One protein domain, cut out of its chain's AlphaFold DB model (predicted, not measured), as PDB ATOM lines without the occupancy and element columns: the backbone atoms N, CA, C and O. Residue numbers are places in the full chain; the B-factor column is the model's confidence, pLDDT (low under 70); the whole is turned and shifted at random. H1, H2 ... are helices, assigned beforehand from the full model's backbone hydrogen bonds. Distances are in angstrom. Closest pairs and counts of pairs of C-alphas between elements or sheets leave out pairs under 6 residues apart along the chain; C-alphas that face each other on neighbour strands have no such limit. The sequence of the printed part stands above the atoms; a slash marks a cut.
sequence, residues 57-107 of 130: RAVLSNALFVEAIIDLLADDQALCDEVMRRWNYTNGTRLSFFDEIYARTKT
ATOM      1  N   ARG A  57     -49.530 -41.000 -32.860       82.69
ATOM      2  CA  ARG A  57     -48.374 -40.094 -32.979       82.69
ATOM      3  C   ARG A  57     -47.057 -40.845 -33.203       82.69
ATOM      4  O   ARG A  57     -46.199 -40.369 -33.941       82.69
ATOM      5  N   ALA A  58     -46.893 -42.012 -32.578       80.69
ATOM      6  CA  ALA A  58     -45.693 -42.835 -32.719       80.69
ATOM      7  C   ALA A  58     -45.563 -43.411 -34.138       80.69
ATOM      8  O   ALA A  58     -44.491 -43.335 -34.731       80.69
ATOM      9  N   VAL A  59     -46.661 -43.927 -34.698       81.38
ATOM     10  CA  VAL A  59     -46.690 -44.452 -36.072       81.38
ATOM     11  C   VAL A  59     -46.427 -43.334 -37.080       81.38
ATOM     12  O   VAL A  59     -45.569 -43.503 -37.943       81.38
ATOM     13  N   LEU A  60     -47.078 -42.174 -36.924       85.00
ATOM     14  CA  LEU A  60     -46.839 -41.015 -37.790       85.00
ATOM     15  C   LEU A  60     -45.377 -40.560 -37.730       85.00
ATOM     16  O   LEU A  60     -44.746 -40.374 -38.763       85.00
ATOM     17  N   SER A  61     -44.820 -40.422 -36.525       83.12
ATOM     18  CA  SER A  61     -43.420 -40.016 -36.339       83.12
ATOM     19  C   SER A  61     -42.445 -40.977 -37.023       83.12
ATOM     20  O   SER A  61     -41.482 -40.531 -37.638       83.12
ATOM     21  N   ASN A  62     -42.698 -42.287 -36.939       84.62
ATOM     22  CA  ASN A  62     -41.857 -43.288 -37.592       84.62
ATOM     23  C   ASN A  62     -41.943 -43.190 -39.119       84.62
ATOM     24  O   ASN A  62     -40.911 -43.245 -39.781       84.62
ATOM     25  N   ALA A  63     -43.148 -43.009 -39.668       84.19
ATOM     26  CA  ALA A  63     -43.342 -42.835 -41.106       84.19
ATOM     27  C   ALA A  63     -42.639 -41.568 -41.615       84.19
ATOM     28  O   ALA A  63     -41.839 -41.643 -42.541       84.19
ATOM     29  N   LEU A  64     -42.843 -40.429 -40.943       85.62
ATOM     30  CA  LEU A  64     -42.179 -39.165 -41.278       85.62
ATOM     31  C   LEU A  64     -40.652 -39.265 -41.193       85.62
ATOM     32  O   LEU A  64     -39.946 -38.644 -41.980       85.62
ATOM     33  N   PHE A  65     -40.129 -40.041 -40.242       85.50
ATOM     34  CA  PHE A  65     -38.693 -40.262 -40.123       85.50
ATOM     35  C   PHE A  65     -38.134 -41.070 -41.300       85.50
ATOM     36  O   PHE A  65     -37.073 -40.727 -41.817       85.50
ATOM     37  N   VAL A  66     -38.843 -42.115 -41.737       85.94
ATOM     38  CA  VAL A  66     -38.457 -42.898 -42.920       85.94
ATOM     39  C   VAL A  66     -38.522 -42.031 -44.179       85.94
ATOM     40  O   VAL A  66     -37.538 -41.988 -44.910       85.94
ATOM     41  N   GLU A  67     -39.598 -41.268 -44.376       87.00
ATOM     42  CA  GLU A  67     -39.726 -40.312 -45.490       87.00
ATOM     43  C   GLU A  67     -38.577 -39.300 -45.518       87.00
ATOM     44  O   GLU A  67     -37.944 -39.095 -46.550       87.00
ATOM     45  N   ALA A  68     -38.230 -38.725 -44.364       85.62
ATOM     46  CA  ALA A  68     -37.127 -37.776 -44.272       85.62
ATOM     47  C   ALA A  68     -35.765 -38.402 -44.622       85.62
ATOM     48  O   ALA A  68     -34.906 -37.722 -45.183       85.62
ATOM     49  N   ILE A  69     -35.547 -39.684 -44.295       88.75
ATOM     50  CA  ILE A  69     -34.344 -40.416 -44.720       88.75
ATOM     51  C   ILE A  69     -34.359 -40.620 -46.232       88.75
ATOM     52  O   ILE A  69     -33.332 -40.394 -46.870       88.75
ATOM     53  N   ILE A  70     -35.493 -41.038 -46.798       87.94
ATOM     54  CA  ILE A  70     -35.626 -41.260 -48.239       87.94
ATOM     55  C   ILE A  70     -35.290 -39.974 -48.992       87.94
ATOM     56  O   ILE A  70     -34.418 -39.990 -49.856       87.94
ATOM     57  N   ASP A  71     -35.913 -38.859 -48.611       86.38
ATOM     58  CA  ASP A  71     -35.680 -37.560 -49.240       86.38
ATOM     59  C   ASP A  71     -34.229 -37.098 -49.099       86.38
ATOM     60  O   ASP A  71     -33.653 -36.566 -50.044       86.38
ATOM     61  N   LEU A  72     -33.611 -37.313 -47.932       86.06
ATOM     62  CA  LEU A  72     -32.212 -36.953 -47.706       86.06
ATOM     63  C   LEU A  72     -31.265 -37.727 -48.628       86.06
ATOM     64  O   LEU A  72     -30.341 -37.141 -49.188       86.06
ATOM     65  N   LEU A  73     -31.473 -39.036 -48.758       88.81
ATOM     66  CA  LEU A  73     -30.615 -39.892 -49.574       88.81
ATOM     67  C   LEU A  73     -30.914 -39.743 -51.072       88.81
ATOM     68  O   LEU A  73     -30.019 -39.926 -51.887       88.81
ATOM     69  N   ALA A  74     -32.139 -39.372 -51.440       87.69
ATOM     70  CA  ALA A  74     -32.482 -39.062 -52.822       87.69
ATOM     71  C   ALA A  74     -31.866 -37.733 -53.301       87.69
ATOM     72  O   ALA A  74     -31.469 -37.633 -54.459       87.69
ATOM     73  N   ASP A  75     -31.773 -36.729 -52.417       86.50
ATOM     74  CA  ASP A  75     -31.248 -35.379 -52.712       86.50
ATOM     75  C   ASP A  75     -29.704 -35.332 -52.745       86.50
ATOM     76  O   ASP A  75     -29.131 -34.509 -53.456       86.50
ATOM     77  N   ASP A  76     -29.018 -36.208 -51.995       85.12
ATOM     78  CA  ASP A  76     -27.549 -36.301 -51.955       85.12
ATOM     79  C   ASP A  76     -27.055 -37.707 -52.322       85.12
ATOM     80  O   ASP A  76     -26.928 -38.600 -51.477       85.12
ATOM     81  N   GLN A  77     -26.703 -37.871 -53.598       84.75
ATOM     82  CA  GLN A  77     -26.206 -39.139 -54.124       84.75
ATOM     83  C   GLN A  77     -24.884 -39.581 -53.482       84.75
ATOM     84  O   GLN A  77     -24.690 -40.771 -53.246       84.75
ATOM     85  N   ALA A  78     -23.983 -38.650 -53.148       86.06
ATOM     86  CA  ALA A  78     -22.696 -39.003 -52.552       86.06
ATOM     87  C   ALA A  78     -22.878 -39.564 -51.133       86.06
ATOM     88  O   ALA A  78     -22.233 -40.546 -50.754       86.06
ATOM     89  N   LEU A  79     -23.790 -38.969 -50.357       87.38
ATOM     90  CA  LEU A  79     -24.191 -39.498 -49.055       87.38
ATOM     91  C   LEU A  79     -24.911 -40.843 -49.196       87.38
ATOM     92  O   LEU A  79     -24.625 -41.761 -48.425       87.38
ATOM     93  N   CYS A  80     -25.808 -40.974 -50.176       89.19
ATOM     94  CA  CYS A  80     -26.508 -42.222 -50.475       89.19
ATOM     95  C   CYS A  80     -25.529 -43.367 -50.740       89.19
ATOM     96  O   CYS A  80     -25.583 -44.392 -50.059       89.19
ATOM     97  N   ASP A  81     -24.574 -43.163 -51.647       88.06
ATOM     98  CA  ASP A  81     -23.577 -44.169 -52.011       88.06
ATOM     99  C   ASP A  81     -22.724 -44.589 -50.810       88.06
ATOM    100  O   ASP A  81     -22.451 -45.774 -50.617       88.06
ATOM    101  N   GLU A  82     -22.315 -43.636 -49.968       90.69
ATOM    102  CA  GLU A  82     -21.546 -43.918 -48.755       90.69
ATOM    103  C   GLU A  82     -22.359 -44.732 -47.737       90.69
ATOM    104  O   GLU A  82     -21.862 -45.718 -47.183       90.69
ATOM    105  N   VAL A  83     -23.616 -44.349 -47.500       90.44
ATOM    106  CA  VAL A  83     -24.518 -45.043 -46.572       90.44
ATOM    107  C   VAL A  83     -24.811 -46.460 -47.064       90.44
ATOM    108  O   VAL A  83     -24.679 -47.409 -46.288       90.44
ATOM    109  N   MET A  84     -25.129 -46.625 -48.349       89.94
ATOM    110  CA  MET A  84     -25.395 -47.930 -48.961       89.94
ATOM    111  C   MET A  84     -24.156 -48.826 -48.938       89.94
ATOM    112  O   MET A  84     -24.253 -50.010 -48.608       89.94
ATOM    113  N   ARG A  85     -22.967 -48.272 -49.209       88.88
ATOM    114  CA  ARG A  85     -21.701 -49.016 -49.125       88.88
ATOM    115  C   ARG A  85     -21.453 -49.538 -47.712       88.88
ATOM    116  O   ARG A  85     -21.130 -50.713 -47.552       88.88
ATOM    117  N   ARG A  86     -21.637 -48.697 -46.687       90.81
ATOM    118  CA  ARG A  86     -21.483 -49.104 -45.279       90.81
ATOM    119  C   ARG A  86     -22.508 -50.154 -44.866       90.81
ATOM    120  O   ARG A  86     -22.137 -51.128 -44.221       90.81
ATOM    121  N   TRP A  87     -23.768 -49.985 -45.263       89.06
ATOM    122  CA  TRP A  87     -24.839 -50.937 -44.964       89.06
ATOM    123  C   TRP A  87     -24.547 -52.328 -45.542       89.06
ATOM    124  O   TRP A  87     -24.615 -53.333 -44.828       89.06
ATOM    125  N   ASN A  88     -24.125 -52.380 -46.809       86.19
ATOM    126  CA  ASN A  88     -23.756 -53.624 -47.480       86.19
ATOM    127  C   ASN A  88     -22.500 -54.262 -46.872       86.19
ATOM    128  O   ASN A  88     -22.450 -55.479 -46.722       86.19
ATOM    129  N   TYR A  89     -21.515 -53.459 -46.454       86.62
ATOM    130  CA  TYR A  89     -20.322 -53.961 -45.764       86.62
ATOM    131  C   TYR A  89     -20.663 -54.677 -44.448       86.62
ATOM    132  O   TYR A  89     -20.003 -55.640 -44.068       86.62
ATOM    133  N   THR A  90     -21.726 -54.246 -43.767       84.88
ATOM    134  CA  THR A  90     -22.219 -54.885 -42.538       84.88
ATOM    135  C   THR A  90     -23.170 -56.068 -42.774       84.88
ATOM    136  O   THR A  90     -23.793 -56.526 -41.821       84.88
ATOM    137  N   ASN A  91     -23.302 -56.573 -44.011       81.25
ATOM    138  CA  ASN A  91     -24.306 -57.578 -44.400       81.25
ATOM    139  C   ASN A  91     -25.743 -57.173 -44.021       81.25
ATOM    140  O   ASN A  91     -26.566 -58.008 -43.639       81.25
ATOM    141  N   GLY A  92     -26.050 -55.877 -44.110       80.00
ATOM    142  CA  GLY A  92     -27.394 -55.379 -43.869       80.00
ATOM    143  C   GLY A  92     -28.390 -55.968 -44.868       80.00
ATOM    144  O   GLY A  92     -28.107 -56.087 -46.061       80.00
ATOM    145  N   THR A  93     -29.579 -56.337 -44.396       88.25
ATOM    146  CA  THR A  93     -30.653 -56.798 -45.279       88.25
ATOM    147  C   THR A  93     -31.173 -55.647 -46.130       88.25
ATOM    148  O   THR A  93     -31.188 -54.488 -45.711       88.25
ATOM    149  N   ARG A  94     -31.613 -55.954 -47.352       84.94
ATOM    150  CA  ARG A  94     -32.268 -54.956 -48.199       84.94
ATOM    151  C   ARG A  94     -33.560 -54.490 -47.525       84.94
ATOM    152  O   ARG A  94     -34.407 -55.316 -47.191       84.94
ATOM    153  N   LEU A  95     -33.707 -53.178 -47.348       88.06
ATOM    154  CA  LEU A  95     -34.918 -52.578 -46.793       88.06
ATOM    155  C   LEU A  95     -35.895 -52.215 -47.915       88.06
ATOM    156  O   LEU A  95     -35.483 -51.896 -49.031       88.06
ATOM    157  N   SER A  96     -37.193 -52.251 -47.611       86.31
ATOM    158  CA  SER A  96     -38.266 -52.043 -48.594       86.31
ATOM    159  C   SER A  96     -38.266 -50.649 -49.220       86.31
ATOM    160  O   SER A  96     -38.656 -50.499 -50.369       86.31
ATOM    161  N   PHE A  97     -37.798 -49.634 -48.493       86.56
ATOM    162  CA  PHE A  97     -37.762 -48.251 -48.969       86.56
ATOM    163  C   PHE A  97     -36.523 -47.916 -49.819       86.56
ATOM    164  O   PHE A  97     -36.374 -46.782 -50.265       86.56
ATOM    165  N   PHE A  98     -35.612 -48.868 -50.066       89.50
ATOM    166  CA  PHE A  98     -34.436 -48.608 -50.909       89.50
ATOM    167  C   PHE A  98     -34.814 -48.306 -52.357       89.50
ATOM    168  O   PHE A  98     -34.219 -47.423 -52.964       89.50
ATOM    169  N   ASP A  99     -35.808 -49.006 -52.905       86.62
ATOM    170  CA  ASP A  99     -36.299 -48.750 -54.264       86.62
ATOM    171  C   ASP A  99     -36.841 -47.326 -54.417       86.62
ATOM    172  O   ASP A  99     -36.628 -46.678 -55.440       86.62
ATOM    173  N   GLU A 100     -37.467 -46.815 -53.361       86.62
ATOM    174  CA  GLU A 100     -38.022 -45.471 -53.335       86.62
ATOM    175  C   GLU A 100     -36.941 -44.386 -53.314       86.62
ATOM    176  O   GLU A 100     -37.073 -43.389 -54.023       86.62
ATOM    177  N   ILE A 101     -35.833 -44.614 -52.598       87.06
ATOM    178  CA  ILE A 101     -34.658 -43.728 -52.636       87.06
ATOM    179  C   ILE A 101     -34.181 -43.564 -54.083       87.06
ATOM    180  O   ILE A 101     -34.110 -42.447 -54.589       87.06
ATOM    181  N   TYR A 102     -33.928 -44.677 -54.781       84.69
ATOM    182  CA  TYR A 102     -33.419 -44.640 -56.154       84.69
ATOM    183  C   TYR A 102     -34.421 -44.055 -57.154       84.69
ATOM    184  O   TYR A 102     -34.013 -43.411 -58.123       84.69
ATOM    185  N   ALA A 103     -35.721 -44.281 -56.951       84.81
ATOM    186  CA  ALA A 103     -36.759 -43.693 -57.789       84.81
ATOM    187  C   ALA A 103     -36.760 -42.160 -57.680       84.81
ATOM    188  O   ALA A 103     -36.754 -41.482 -58.709       84.81
ATOM    189  N   ARG A 104     -36.692 -41.620 -56.454       83.81
ATOM    190  CA  ARG A 104     -36.692 -40.169 -56.202       83.81
ATOM    191  C   ARG A 104     -35.397 -39.485 -56.657       83.81
ATOM    192  O   ARG A 104     -35.450 -38.346 -57.127       83.81
ATOM    193  N   THR A 105     -34.256 -40.181 -56.617       79.88
ATOM    194  CA  THR A 105     -33.006 -39.696 -57.227       79.88
ATOM    195  C   THR A 105     -33.172 -39.472 -58.736       79.88
ATOM    196  O   THR A 105     -32.822 -38.411 -59.247       79.88
ATOM    197  N   LYS A 106     -33.736 -40.450 -59.463       65.44
ATOM    198  CA  LYS A 106     -33.854 -40.408 -60.934       65.44
ATOM    199  C   LYS A 106     -34.810 -39.330 -61.443       65.44
ATOM    200  O   LYS A 106     -34.597 -38.791 -62.520       65.44
ATOM    201  N   THR A 107     -35.845 -38.990 -60.679       59.06
ATOM    202  CA  THR A 107     -36.788 -37.912 -61.029       59.06
ATOM    203  C   THR A 107     -36.214 -36.502 -60.881       59.06
ATOM    204  O   THR A 107     -36.893 -35.544 -61.238       59.06
TER     205      THR A 107
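This is residues 57 to 107 of the 130 residues of an uncharacterized protein of Vibrio sp. HA2012 (UniProt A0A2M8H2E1). Two helices, the longer H1 and H2, meet near their ends at a corner and make a wide V, and a short third helix, H3, folds back to pack on the last part of H1 near that corner. The first part of H1, residues 57 to 65, sticks out as a free arm, and residues 85 to 91, of which 85 to 89 belong to H2, stand free on the other limb. The printed part has 51 residues with three named helices, in the order H1, H2, H3, and no named strand; the class is all helix. The whole is only just compact, close to loose, with a radius of gyration of the C-alphas of 11.6 A, and the C-alphas span 33 by 27 by 15 A.

H1 takes residues 57 to 75 and is 26.6 A long from first to last C-alpha; C-alpha 57 is at (-48.374, -40.094, -32.979). After Asp 76, H2 takes residues 77 to 89, 18.0 A from first to last C-alpha, beginning with C-alpha 77 at (-26.206, -39.139, -54.124). Residues 90 to 97 follow, and then H3, residues 98 to 106, 13.0 A long, ends with C-alpha 106 at (-33.854, -40.408, -60.934).

H1 and H2 only just touch, with 3 pairs of C-alphas within 8 A, and touch only at the corner by their link. H1 touches H2 with residues 73 to 74 alone, and H2 touches H1 with residues 79 to 80 alone; the closest C-alphas are those of Leu 73 and Cys 80, 4.8 A apart. Their lines stand at a steep tilt of 68 degrees, only just short of about perpendicular, and they run opposite ways. H1 touches H3 with residues 70 to 75 alone; the closest C-alphas, those of Ala 74 and Thr 105, are 4.5 A apart. These two helices run the same way at a steep tilt of 46 degrees. H2 and H3 are close but not clearly touching: their closest C-alphas, those of Gln 77 and Thr 105, are 7.5 A apart. They run opposite ways at a shallow tilt of 23 degrees. In H1, H2 and H3 every pair of O i and N i+4 is within hydrogen-bond range.

The two C-alphas farthest apart are those of Arg 57 and Tyr 89, at 33.8 A. Without the stretches that stand free, the body of 35 residues spans 24 by 17 by 16 A. The printed part has no cut. The link from H1 to H2 is tight, and the link from H2 to H3 is short, with 8 residues. The mean pLDDT of the printed part is 85.2, and residues 106 to 107 are under 70.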